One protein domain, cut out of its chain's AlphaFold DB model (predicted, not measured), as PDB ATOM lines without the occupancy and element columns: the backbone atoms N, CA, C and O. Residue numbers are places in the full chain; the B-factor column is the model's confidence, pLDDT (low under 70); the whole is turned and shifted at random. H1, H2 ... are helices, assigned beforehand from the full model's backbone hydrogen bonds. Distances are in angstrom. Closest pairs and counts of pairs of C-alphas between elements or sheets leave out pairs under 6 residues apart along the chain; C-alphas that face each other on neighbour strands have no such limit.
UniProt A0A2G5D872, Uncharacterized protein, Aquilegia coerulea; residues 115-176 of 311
ATOM      1  N   LEU A 115      35.840   7.373  -6.374       63.72
ATOM      2  CA  LEU A 115      37.204   7.884  -6.482       63.72
ATOM      3  C   LEU A 115      37.371   8.674  -7.785       63.72
ATOM      4  O   LEU A 115      37.899   9.784  -7.753       63.72
ATOM      5  N   GLY A 116      36.785   8.197  -8.890       65.12
ATOM      6  CA  GLY A 116      36.746   8.934 -10.156       65.12
ATOM      7  C   GLY A 116      35.968  10.255 -10.069       65.12
ATOM      8  O   GLY A 116      36.383  11.268 -10.636       65.12
ATOM      9  N   SER A 117      34.866  10.306  -9.310       69.38
ATOM     10  CA  SER A 117      34.140  11.562  -9.065       69.38
ATOM     11  C   SER A 117      34.959  12.551  -8.234       69.38
ATOM     12  O   SER A 117      34.875  13.761  -8.469       69.38
ATOM     13  N   ILE A 118      35.734  12.067  -7.261       70.69
ATOM     14  CA  ILE A 118      36.627  12.894  -6.443       70.69
ATOM     15  C   ILE A 118      37.782  13.408  -7.296       70.69
ATOM     16  O   ILE A 118      38.048  14.607  -7.271       70.69
ATOM     17  N   GLU A 119      38.403  12.553  -8.109       72.56
ATOM     18  CA  GLU A 119      39.462  12.941  -9.039       72.56
ATOM     19  C   GLU A 119      38.973  14.028  -9.999       72.56
ATOM     20  O   GLU A 119      39.591  15.087 -10.113       72.56
ATOM     21  N   ARG A 120      37.808  13.835 -10.625       78.56
ATOM     22  CA  ARG A 120      37.228  14.823 -11.542       78.56
ATOM     23  C   ARG A 120      36.886  16.136 -10.840       78.56
ATOM     24  O   ARG A 120      37.124  17.210 -11.389       78.56
ATOM     25  N   SER A 121      36.354  16.069  -9.620       78.31
ATOM     26  CA  SER A 121      36.068  17.265  -8.814       78.31
ATOM     27  C   SER A 121      37.353  17.995  -8.426       78.31
ATOM     28  O   SER A 121      37.400  19.224  -8.470       78.31
ATOM     29  N   LEU A 122      38.412  17.251  -8.107       79.94
ATOM     30  CA  LEU A 122      39.726  17.785  -7.779       79.94
ATOM     31  C   LEU A 122      40.401  18.415  -9.003       79.94
ATOM     32  O   LEU A 122      40.997  19.477  -8.868       79.94
ATOM     33  N   GLN A 123      40.266  17.826 -10.194       80.81
ATOM     34  CA  GLN A 123      40.741  18.403 -11.459       80.81
ATOM     35  C   GLN A 123      40.032  19.727 -11.785       80.81
ATOM     36  O   GLN A 123      40.667  20.696 -12.199       80.81
ATOM     37  N   VAL A 124      38.717  19.806 -11.560       83.00
ATOM     38  CA  VAL A 124      37.968  21.062 -11.732       83.00
ATOM     39  C   VAL A 124      38.397  22.092 -10.685       83.00
ATOM     40  O   VAL A 124      38.641  23.249 -11.024       83.00
ATOM     41  N   ALA A 125      38.541  21.681  -9.425       83.12
ATOM     42  CA  ALA A 125      38.990  22.554  -8.346       83.12
ATOM     43  C   ALA A 125      40.424  23.059  -8.560       83.12
ATOM     44  O   ALA A 125      40.698  24.225  -8.290       83.12
ATOM     45  N   SER A 126      41.331  22.229  -9.078       82.25
ATOM     46  CA  SER A 126      42.712  22.616  -9.372       82.25
ATOM     47  C   SER A 126      42.797  23.547 -10.579       82.25
ATOM     48  O   SER A 126      43.544  24.522 -10.527       82.25
ATOM     49  N   ALA A 127      41.977  23.337 -11.614       84.62
ATOM     50  CA  ALA A 127      41.862  24.268 -12.734       84.62
ATOM     51  C   ALA A 127      41.343  25.640 -12.270       84.62
ATOM     52  O   ALA A 127      41.954  26.668 -12.564       84.62
ATOM     53  N   LEU A 128      40.261  25.664 -11.485       86.25
ATOM     54  CA  LEU A 128      39.709  26.900 -10.921       86.25
ATOM     55  C   LEU A 128      40.692  27.574  -9.957       86.25
ATOM     56  O   LEU A 128      40.900  28.782 -10.035       86.25
ATOM     57  N   GLY A 129      41.347  26.800  -9.091       85.19
ATOM     58  CA  GLY A 129      42.388  27.279  -8.185       85.19
ATOM     59  C   GLY A 129      43.586  27.858  -8.934       85.19
ATOM     60  O   GLY A 129      44.101  28.898  -8.537       85.19
ATOM     61  N   GLY A 130      43.982  27.254 -10.056       83.00
ATOM     62  CA  GLY A 130      45.019  27.769 -10.949       83.00
ATOM     63  C   GLY A 130      44.636  29.103 -11.592       83.00
ATOM     64  O   GLY A 130      45.461  30.012 -11.640       83.00
ATOM     65  N   VAL A 131      43.377  29.267 -12.014       85.06
ATOM     66  CA  VAL A 131      42.852  30.540 -12.548       85.06
ATOM     67  C   VAL A 131      42.808  31.622 -11.466       85.06
ATOM     68  O   VAL A 131      43.200  32.764 -11.708       85.06
ATOM     69  N   VAL A 132      42.390  31.275 -10.248       86.00
ATOM     70  CA  VAL A 132      42.410  32.203  -9.109       86.00
ATOM     71  C   VAL A 132      43.848  32.571  -8.741       86.00
ATOM     72  O   VAL A 132      44.145  33.750  -8.567       86.00
ATOM     73  N   ALA A 133      44.768  31.606  -8.685       82.56
ATOM     74  CA  ALA A 133      46.179  31.850  -8.401       82.56
ATOM     75  C   ALA A 133      46.839  32.719  -9.481       82.56
ATOM     76  O   ALA A 133      47.586  33.636  -9.139       82.56
ATOM     77  N   TRP A 134      46.510  32.504 -10.760       84.12
ATOM     78  CA  TRP A 134      46.903  33.405 -11.847       84.12
ATOM     79  C   TRP A 134      46.462  34.834 -11.529       84.12
ATOM     80  O   TRP A 134      47.273  35.760 -11.564       84.12
ATOM     81  N   SER A 135      45.177  35.016 -11.213       84.12
ATOM     82  CA  SER A 135      44.585  36.337 -10.999       84.12
ATOM     83  C   SER A 135      45.103  37.039  -9.742       84.12
ATOM     84  O   SER A 135      45.224  38.259  -9.752       84.12
ATOM     85  N   VAL A 136      45.371  36.303  -8.661       88.50
ATOM     86  CA  VAL A 136      45.780  36.865  -7.363       88.50
ATOM     87  C   VAL A 136      47.277  37.155  -7.323       88.50
ATOM     88  O   VAL A 136      47.684  38.202  -6.827       88.50
ATOM     89  N   PHE A 137      48.103  36.253  -7.855       84.12
ATOM     90  CA  PHE A 137      49.560  36.393  -7.809       84.12
ATOM     91  C   PHE A 137      50.144  37.083  -9.046       84.12
ATOM     92  O   PHE A 137      51.350  37.311  -9.092       84.12
ATOM     93  N   GLY A 138      49.314  37.422 -10.041       81.81
ATOM     94  CA  GLY A 138      49.758  38.102 -11.261       81.81
ATOM     95  C   GLY A 138      50.837  37.316 -12.005       81.81
ATOM     96  O   GLY A 138      51.785  37.902 -12.526       81.81
ATOM     97  N   LEU A 139      50.732  35.983 -11.989       84.00
ATOM     98  CA  LEU A 139      51.750  35.092 -12.533       84.00
ATOM     99  C   LEU A 139      51.975  35.375 -14.020       84.00
ATOM    100  O   LEU A 139      51.040  35.457 -14.817       84.00
ATOM    101  N   THR A 140      53.243  35.499 -14.400       87.12
ATOM    102  CA  THR A 140      53.620  35.711 -15.799       87.12
ATOM    103  C   THR A 140      53.483  34.419 -16.607       87.12
ATOM    104  O   THR A 140      53.641  33.312 -16.087       87.12
ATOM    105  N   GLN A 141      53.258  34.547 -17.918       85.56
ATOM    106  CA  GLN A 141      53.101  33.403 -18.825       85.56
ATOM    107  C   GLN A 141      54.298  32.431 -18.783       85.56
ATOM    108  O   GLN A 141      54.117  31.221 -18.901       85.56
ATOM    109  N   GLN A 142      55.516  32.939 -18.557       87.69
ATOM    110  CA  GLN A 142      56.726  32.117 -18.432       87.69
ATOM    111  C   GLN A 142      56.754  31.306 -17.131       87.69
ATOM    112  O   GLN A 142      57.090  30.125 -17.155       87.69
ATOM    113  N   GLN A 143      56.354  31.899 -16.001       85.19
ATOM    114  CA  GLN A 143      56.287  31.196 -14.714       85.19
ATOM    115  C   GLN A 143      55.283  30.046 -14.753       85.19
ATOM    116  O   GLN A 143      55.528  28.990 -14.179       85.19
ATOM    117  N   ILE A 144      54.180  30.229 -15.472       86.19
ATOM    118  CA  ILE A 144      53.150  29.199 -15.603       86.19
ATOM    119  C   ILE A 144      53.612  28.069 -16.500       86.19
ATOM    120  O   ILE A 144      53.377  26.911 -16.169       86.19
ATOM    121  N   LEU A 145      54.350  28.386 -17.562       87.00
ATOM    122  CA  LEU A 145      54.999  27.375 -18.385       87.00
ATOM    123  C   LEU A 145      56.016  26.559 -17.569       87.00
ATOM    124  O   LEU A 145      56.024  25.331 -17.652       87.00
ATOM    125  N   TYR A 146      56.831  27.205 -16.729       88.81
ATOM    126  CA  TYR A 146      57.762  26.492 -15.849       88.81
ATOM    127  C   TYR A 146      57.051  25.633 -14.805       88.81
ATOM    128  O   TYR A 146      57.458  24.494 -14.585       88.81
ATOM    129  N   LEU A 147      55.966  26.128 -14.207       87.25
ATOM    130  CA  LEU A 147      55.152  25.351 -13.272       87.25
ATOM    131  C   LEU A 147      54.491  24.153 -13.958       87.25
ATOM    132  O   LEU A 147      54.542  23.053 -13.416       87.25
ATOM    133  N   SER A 148      53.925  24.319 -15.157       86.31
ATOM    134  CA  SER A 148      53.295  23.214 -15.883       86.31
ATOM    135  C   SER A 148      54.310  22.159 -16.310       86.31
ATOM    136  O   SER A 148      54.053  20.970 -16.153       86.31
ATOM    137  N   VAL A 149      55.484  22.570 -16.800       90.88
ATOM    138  CA  VAL A 149      56.563  21.638 -17.166       90.88
ATOM    139  C   VAL A 149      57.099  20.928 -15.923       90.88
ATOM    140  O   VAL A 149      57.296  19.717 -15.958       90.88
ATOM    141  N   GLY A 150      57.272  21.647 -14.812       89.56
ATOM    142  CA  GLY A 150      57.674  21.067 -13.532       89.56
ATOM    143  C   GLY A 150      56.666  20.045 -13.003       89.56
ATOM    144  O   GLY A 150      57.060  18.955 -12.598       89.56
ATOM    145  N   LEU A 151      55.366  20.343 -13.067       85.44
ATOM    146  CA  LEU A 151      54.305  19.416 -12.660       85.44
ATOM    147  C   LEU A 151      54.224  18.190 -13.574       85.44
ATOM    148  O   LEU A 151      54.109  17.078 -13.073       85.44
ATOM    149  N   LEU A 152      54.346  18.363 -14.894       86.12
ATOM    150  CA  LEU A 152      54.408  17.247 -15.846       86.12
ATOM    151  C   LEU A 152      55.645  16.374 -15.623       86.12
ATOM    152  O   LEU A 152      55.575  15.155 -15.770       86.12
ATOM    153  N   PHE A 153      56.768  16.985 -15.249       88.88
ATOM    154  CA  PHE A 153      57.983  16.266 -14.898       88.88
ATOM    155  C   PHE A 153      57.794  15.454 -13.615       88.88
ATOM    156  O   PHE A 153      58.092  14.264 -13.613       88.88
ATOM    157  N   ILE A 154      57.225  16.048 -12.562       84.50
ATOM    158  CA  ILE A 154      56.890  15.341 -11.315       84.50
ATOM    159  C   ILE A 154      55.898  14.200 -11.582       84.50
ATOM    160  O   ILE A 154      56.104  13.092 -11.100       84.50
ATOM    161  N   TRP A 155      54.871  14.438 -12.401       82.12
ATOM    162  CA  TRP A 155      53.899  13.420 -12.805       82.12
ATOM    163  C   TRP A 155      54.564  12.263 -13.559       82.12
ATOM    164  O   TRP A 155      54.313  11.092 -13.285       82.12
ATOM    165  N   SER A 156      55.455  12.583 -14.497       84.19
ATOM    166  CA  SER A 156      56.192  11.578 -15.270       84.19
ATOM    167  C   SER A 156      57.159  10.787 -14.391       84.19
ATOM    168  O   SER A 156      57.286   9.576 -14.557       84.19
ATOM    169  N   LEU A 157      57.816  11.446 -13.433       85.19
ATOM    170  CA  LEU A 157      58.653  10.778 -12.442       85.19
ATOM    171  C   LEU A 157      57.836   9.829 -11.567       85.19
ATOM    172  O   LEU A 157      58.295   8.724 -11.318       85.19
ATOM    173  N   ASP A 158      56.633  10.207 -11.145       80.56
ATOM    174  CA  ASP A 158      55.770   9.315 -10.368       80.56
ATOM    175  C   ASP A 158      55.355   8.070 -11.169       80.56
ATOM    176  O   ASP A 158      55.460   6.942 -10.682       80.56
ATOM    177  N   LEU A 159      54.986   8.241 -12.442       77.00
ATOM    178  CA  LEU A 159      54.674   7.120 -13.336       77.00
ATOM    179  C   LEU A 159      55.868   6.181 -13.546       77.00
ATOM    180  O   LEU A 159      55.699   4.965 -13.545       77.00
ATOM    181  N   ILE A 160      57.073   6.724 -13.727       81.44
ATOM    182  CA  ILE A 160      58.266   5.928 -14.048       81.44
ATOM    183  C   ILE A 160      58.890   5.313 -12.792       81.44
ATOM    184  O   ILE A 160      59.297   4.154 -12.808       81.44
ATOM    185  N   SER A 161      59.013   6.082 -11.712       76.75
ATOM    186  CA  SER A 161      59.705   5.658 -10.489       76.75
ATOM    187  C   SER A 161      58.807   4.888  -9.529       76.75
ATOM    188  O   SER A 161      59.297   3.983  -8.858       76.75
ATOM    189  N   PHE A 162      57.516   5.216  -9.462       71.88
ATOM    190  CA  PHE A 162      56.590   4.638  -8.483       71.88
ATOM    191  C   PHE A 162      55.341   4.023  -9.116       71.88
ATOM    192  O   PHE A 162      54.421   3.654  -8.390       71.88
ATOM    193  N   ASN A 163      55.300   3.883 -10.447       71.06
ATOM    194  CA  ASN A 163      54.162   3.322 -11.182       71.06
ATOM    195  C   ASN A 163      52.828   4.041 -10.875       71.06
ATOM    196  O   ASN A 163      51.769   3.417 -10.887       71.06
ATOM    197  N   GLY A 164      52.885   5.345 -10.570       68.56
ATOM    198  CA  GLY A 164      51.723   6.158 -10.182       68.56
ATOM    199  C   GLY A 164      51.324   6.064  -8.703       68.56
ATOM    200  O   GLY A 164      50.239   6.515  -8.332       68.56
ATOM    201  N   GLY A 165      52.170   5.467  -7.860       68.50
ATOM    202  CA  GLY A 165      51.908   5.272  -6.436       68.50
ATOM    203  C   GLY A 165      51.776   6.572  -5.634       68.50
ATOM    204  O   GLY A 165      50.920   6.667  -4.758       68.50
ATOM    205  N   ALA A 166      52.559   7.617  -5.929       71.50
ATOM    206  CA  ALA A 166      52.448   8.868  -5.173       71.50
ATOM    207  C   ALA A 166      51.148   9.615  -5.500       71.50
ATOM    208  O   ALA A 166      50.505  10.159  -4.600       71.50
ATOM    209  N   SER A 167      50.728   9.617  -6.765       67.69
ATOM    210  CA  SER A 167      49.450  10.195  -7.186       67.69
ATOM    211  C   SER A 167      48.259   9.444  -6.582       67.69
ATOM    212  O   SER A 167      47.346  10.074  -6.040       67.69
ATOM    213  N   SER A 168      48.292   8.104  -6.575       68.69
ATOM    214  CA  SER A 168      47.229   7.292  -5.968       68.69
ATOM    215  C   SER A 168      47.138   7.492  -4.453       68.69
ATOM    216  O   SER A 168      46.037   7.631  -3.926       68.69
ATOM    217  N   LEU A 169      48.273   7.631  -3.759       72.69
ATOM    218  CA  LEU A 169      48.328   7.977  -2.335       72.69
ATOM    219  C   LEU A 169      47.687   9.332  -2.031       72.69
ATOM    220  O   LEU A 169      46.953   9.466  -1.049       72.69
ATOM    221  N   VAL A 170      47.973  10.352  -2.845       71.75
ATOM    222  CA  VAL A 170      47.390  11.691  -2.681       71.75
ATOM    223  C   VAL A 170      45.883  11.644  -2.921       71.75
ATOM    224  O   VAL A 170      45.131  12.193  -2.115       71.75
ATOM    225  N   LEU A 171      45.433  10.956  -3.972       68.88
ATOM    226  CA  LEU A 171      44.009  10.774  -4.266       68.88
ATOM    227  C   LEU A 171      43.280  10.034  -3.144       68.88
ATOM    228  O   LEU A 171      42.223  10.490  -2.716       68.88
ATOM    229  N   ASP A 172      43.860   8.956  -2.625       68.12
ATOM    230  CA  ASP A 172      43.306   8.178  -1.518       68.12
ATOM    231  C   ASP A 172      43.243   9.002  -0.220       68.12
ATOM    232  O   ASP A 172      42.212   9.071   0.448       68.12
ATOM    233  N   THR A 173      44.309   9.748   0.092       68.31
ATOM    234  CA  THR A 173      44.356  10.652   1.257       68.31
ATOM    235  C   THR A 173      43.290  11.744   1.157       68.31
ATOM    236  O   THR A 173      42.577  12.022   2.127       68.31
ATOM    237  N   ILE A 174      43.146  12.364  -0.016       68.50
ATOM    238  CA  ILE A 174      42.123  13.381  -0.278       68.50
ATOM    239  C   ILE A 174      40.727  12.751  -0.231       68.50
ATOM    240  O   ILE A 174      39.822  13.337   0.359       68.50
ATOM    241  N   GLY A 175      40.544  11.550  -0.777       64.12
ATOM    242  CA  GLY A 175      39.273  10.832  -0.761       64.12
ATOM    243  C   GLY A 175      38.810  10.492   0.652       64.12
ATOM    244  O   GLY A 175      37.657  10.756   1.003       64.12
ATOM    245  N   HIS A 176      39.720  10.015   1.499       64.81
ATOM    246  CA  HIS A 176      39.465   9.785   2.919       64.81
ATOM    247  C   HIS A 176      39.194  11.073   3.705       64.81
ATOM    248  O   HIS A 176      38.363  11.065   4.609       64.81
TER     249      HIS A 176
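This is residues 115 to 176 of the 311 residues of an uncharacterized protein of Aquilegia coerulea (UniProt A0A2G5D872). Three helices make an open, flat frame with an empty middle: the long H1 and H2 form two sides, running roughly opposite ways, and the short H3 bridges their far ends. The 62 printed residues hold three named helices, H1, H2, H3 in that order, and no named strand; the class is all helix. The whole is loose, with a radius of gyration of the C-alphas of 13.4 A, spanning 33 by 25 by 14 A.

H1, residues 115 to 137, touches H3, residues 165 to 176, with residues 115 to 119 alone; the closest C-alphas, of Ile 118 and Gly 175, are 6.6 A apart, and the lines are about perpendicular at 85 degrees. H2, residues 141 to 162, touches H3 with residues 155 to 159 alone, closest at the C-alphas of Asp 158 and Ala 166, 6.2 A, about perpendicular at 79 degrees. H1 and H2 are only just apart, closest 8.4 A. In H1, H2 and H3 every O i to N i+4 pair is within hydrogen-bond range.

H1 begins at C-alpha 115 (37.204, 7.884, -6.482) and is 31.1 A long; H2 is 30.8 A. H3, 16.2 A, ends at C-alpha 176 (39.465, 9.785, 2.919).

The farthest C-alphas, of Gln 142 and His 176, are 35.4 A apart. The printed part has no cut, and both links are tight. Confidence is under 70 in 13 residues, among them 171 to 176.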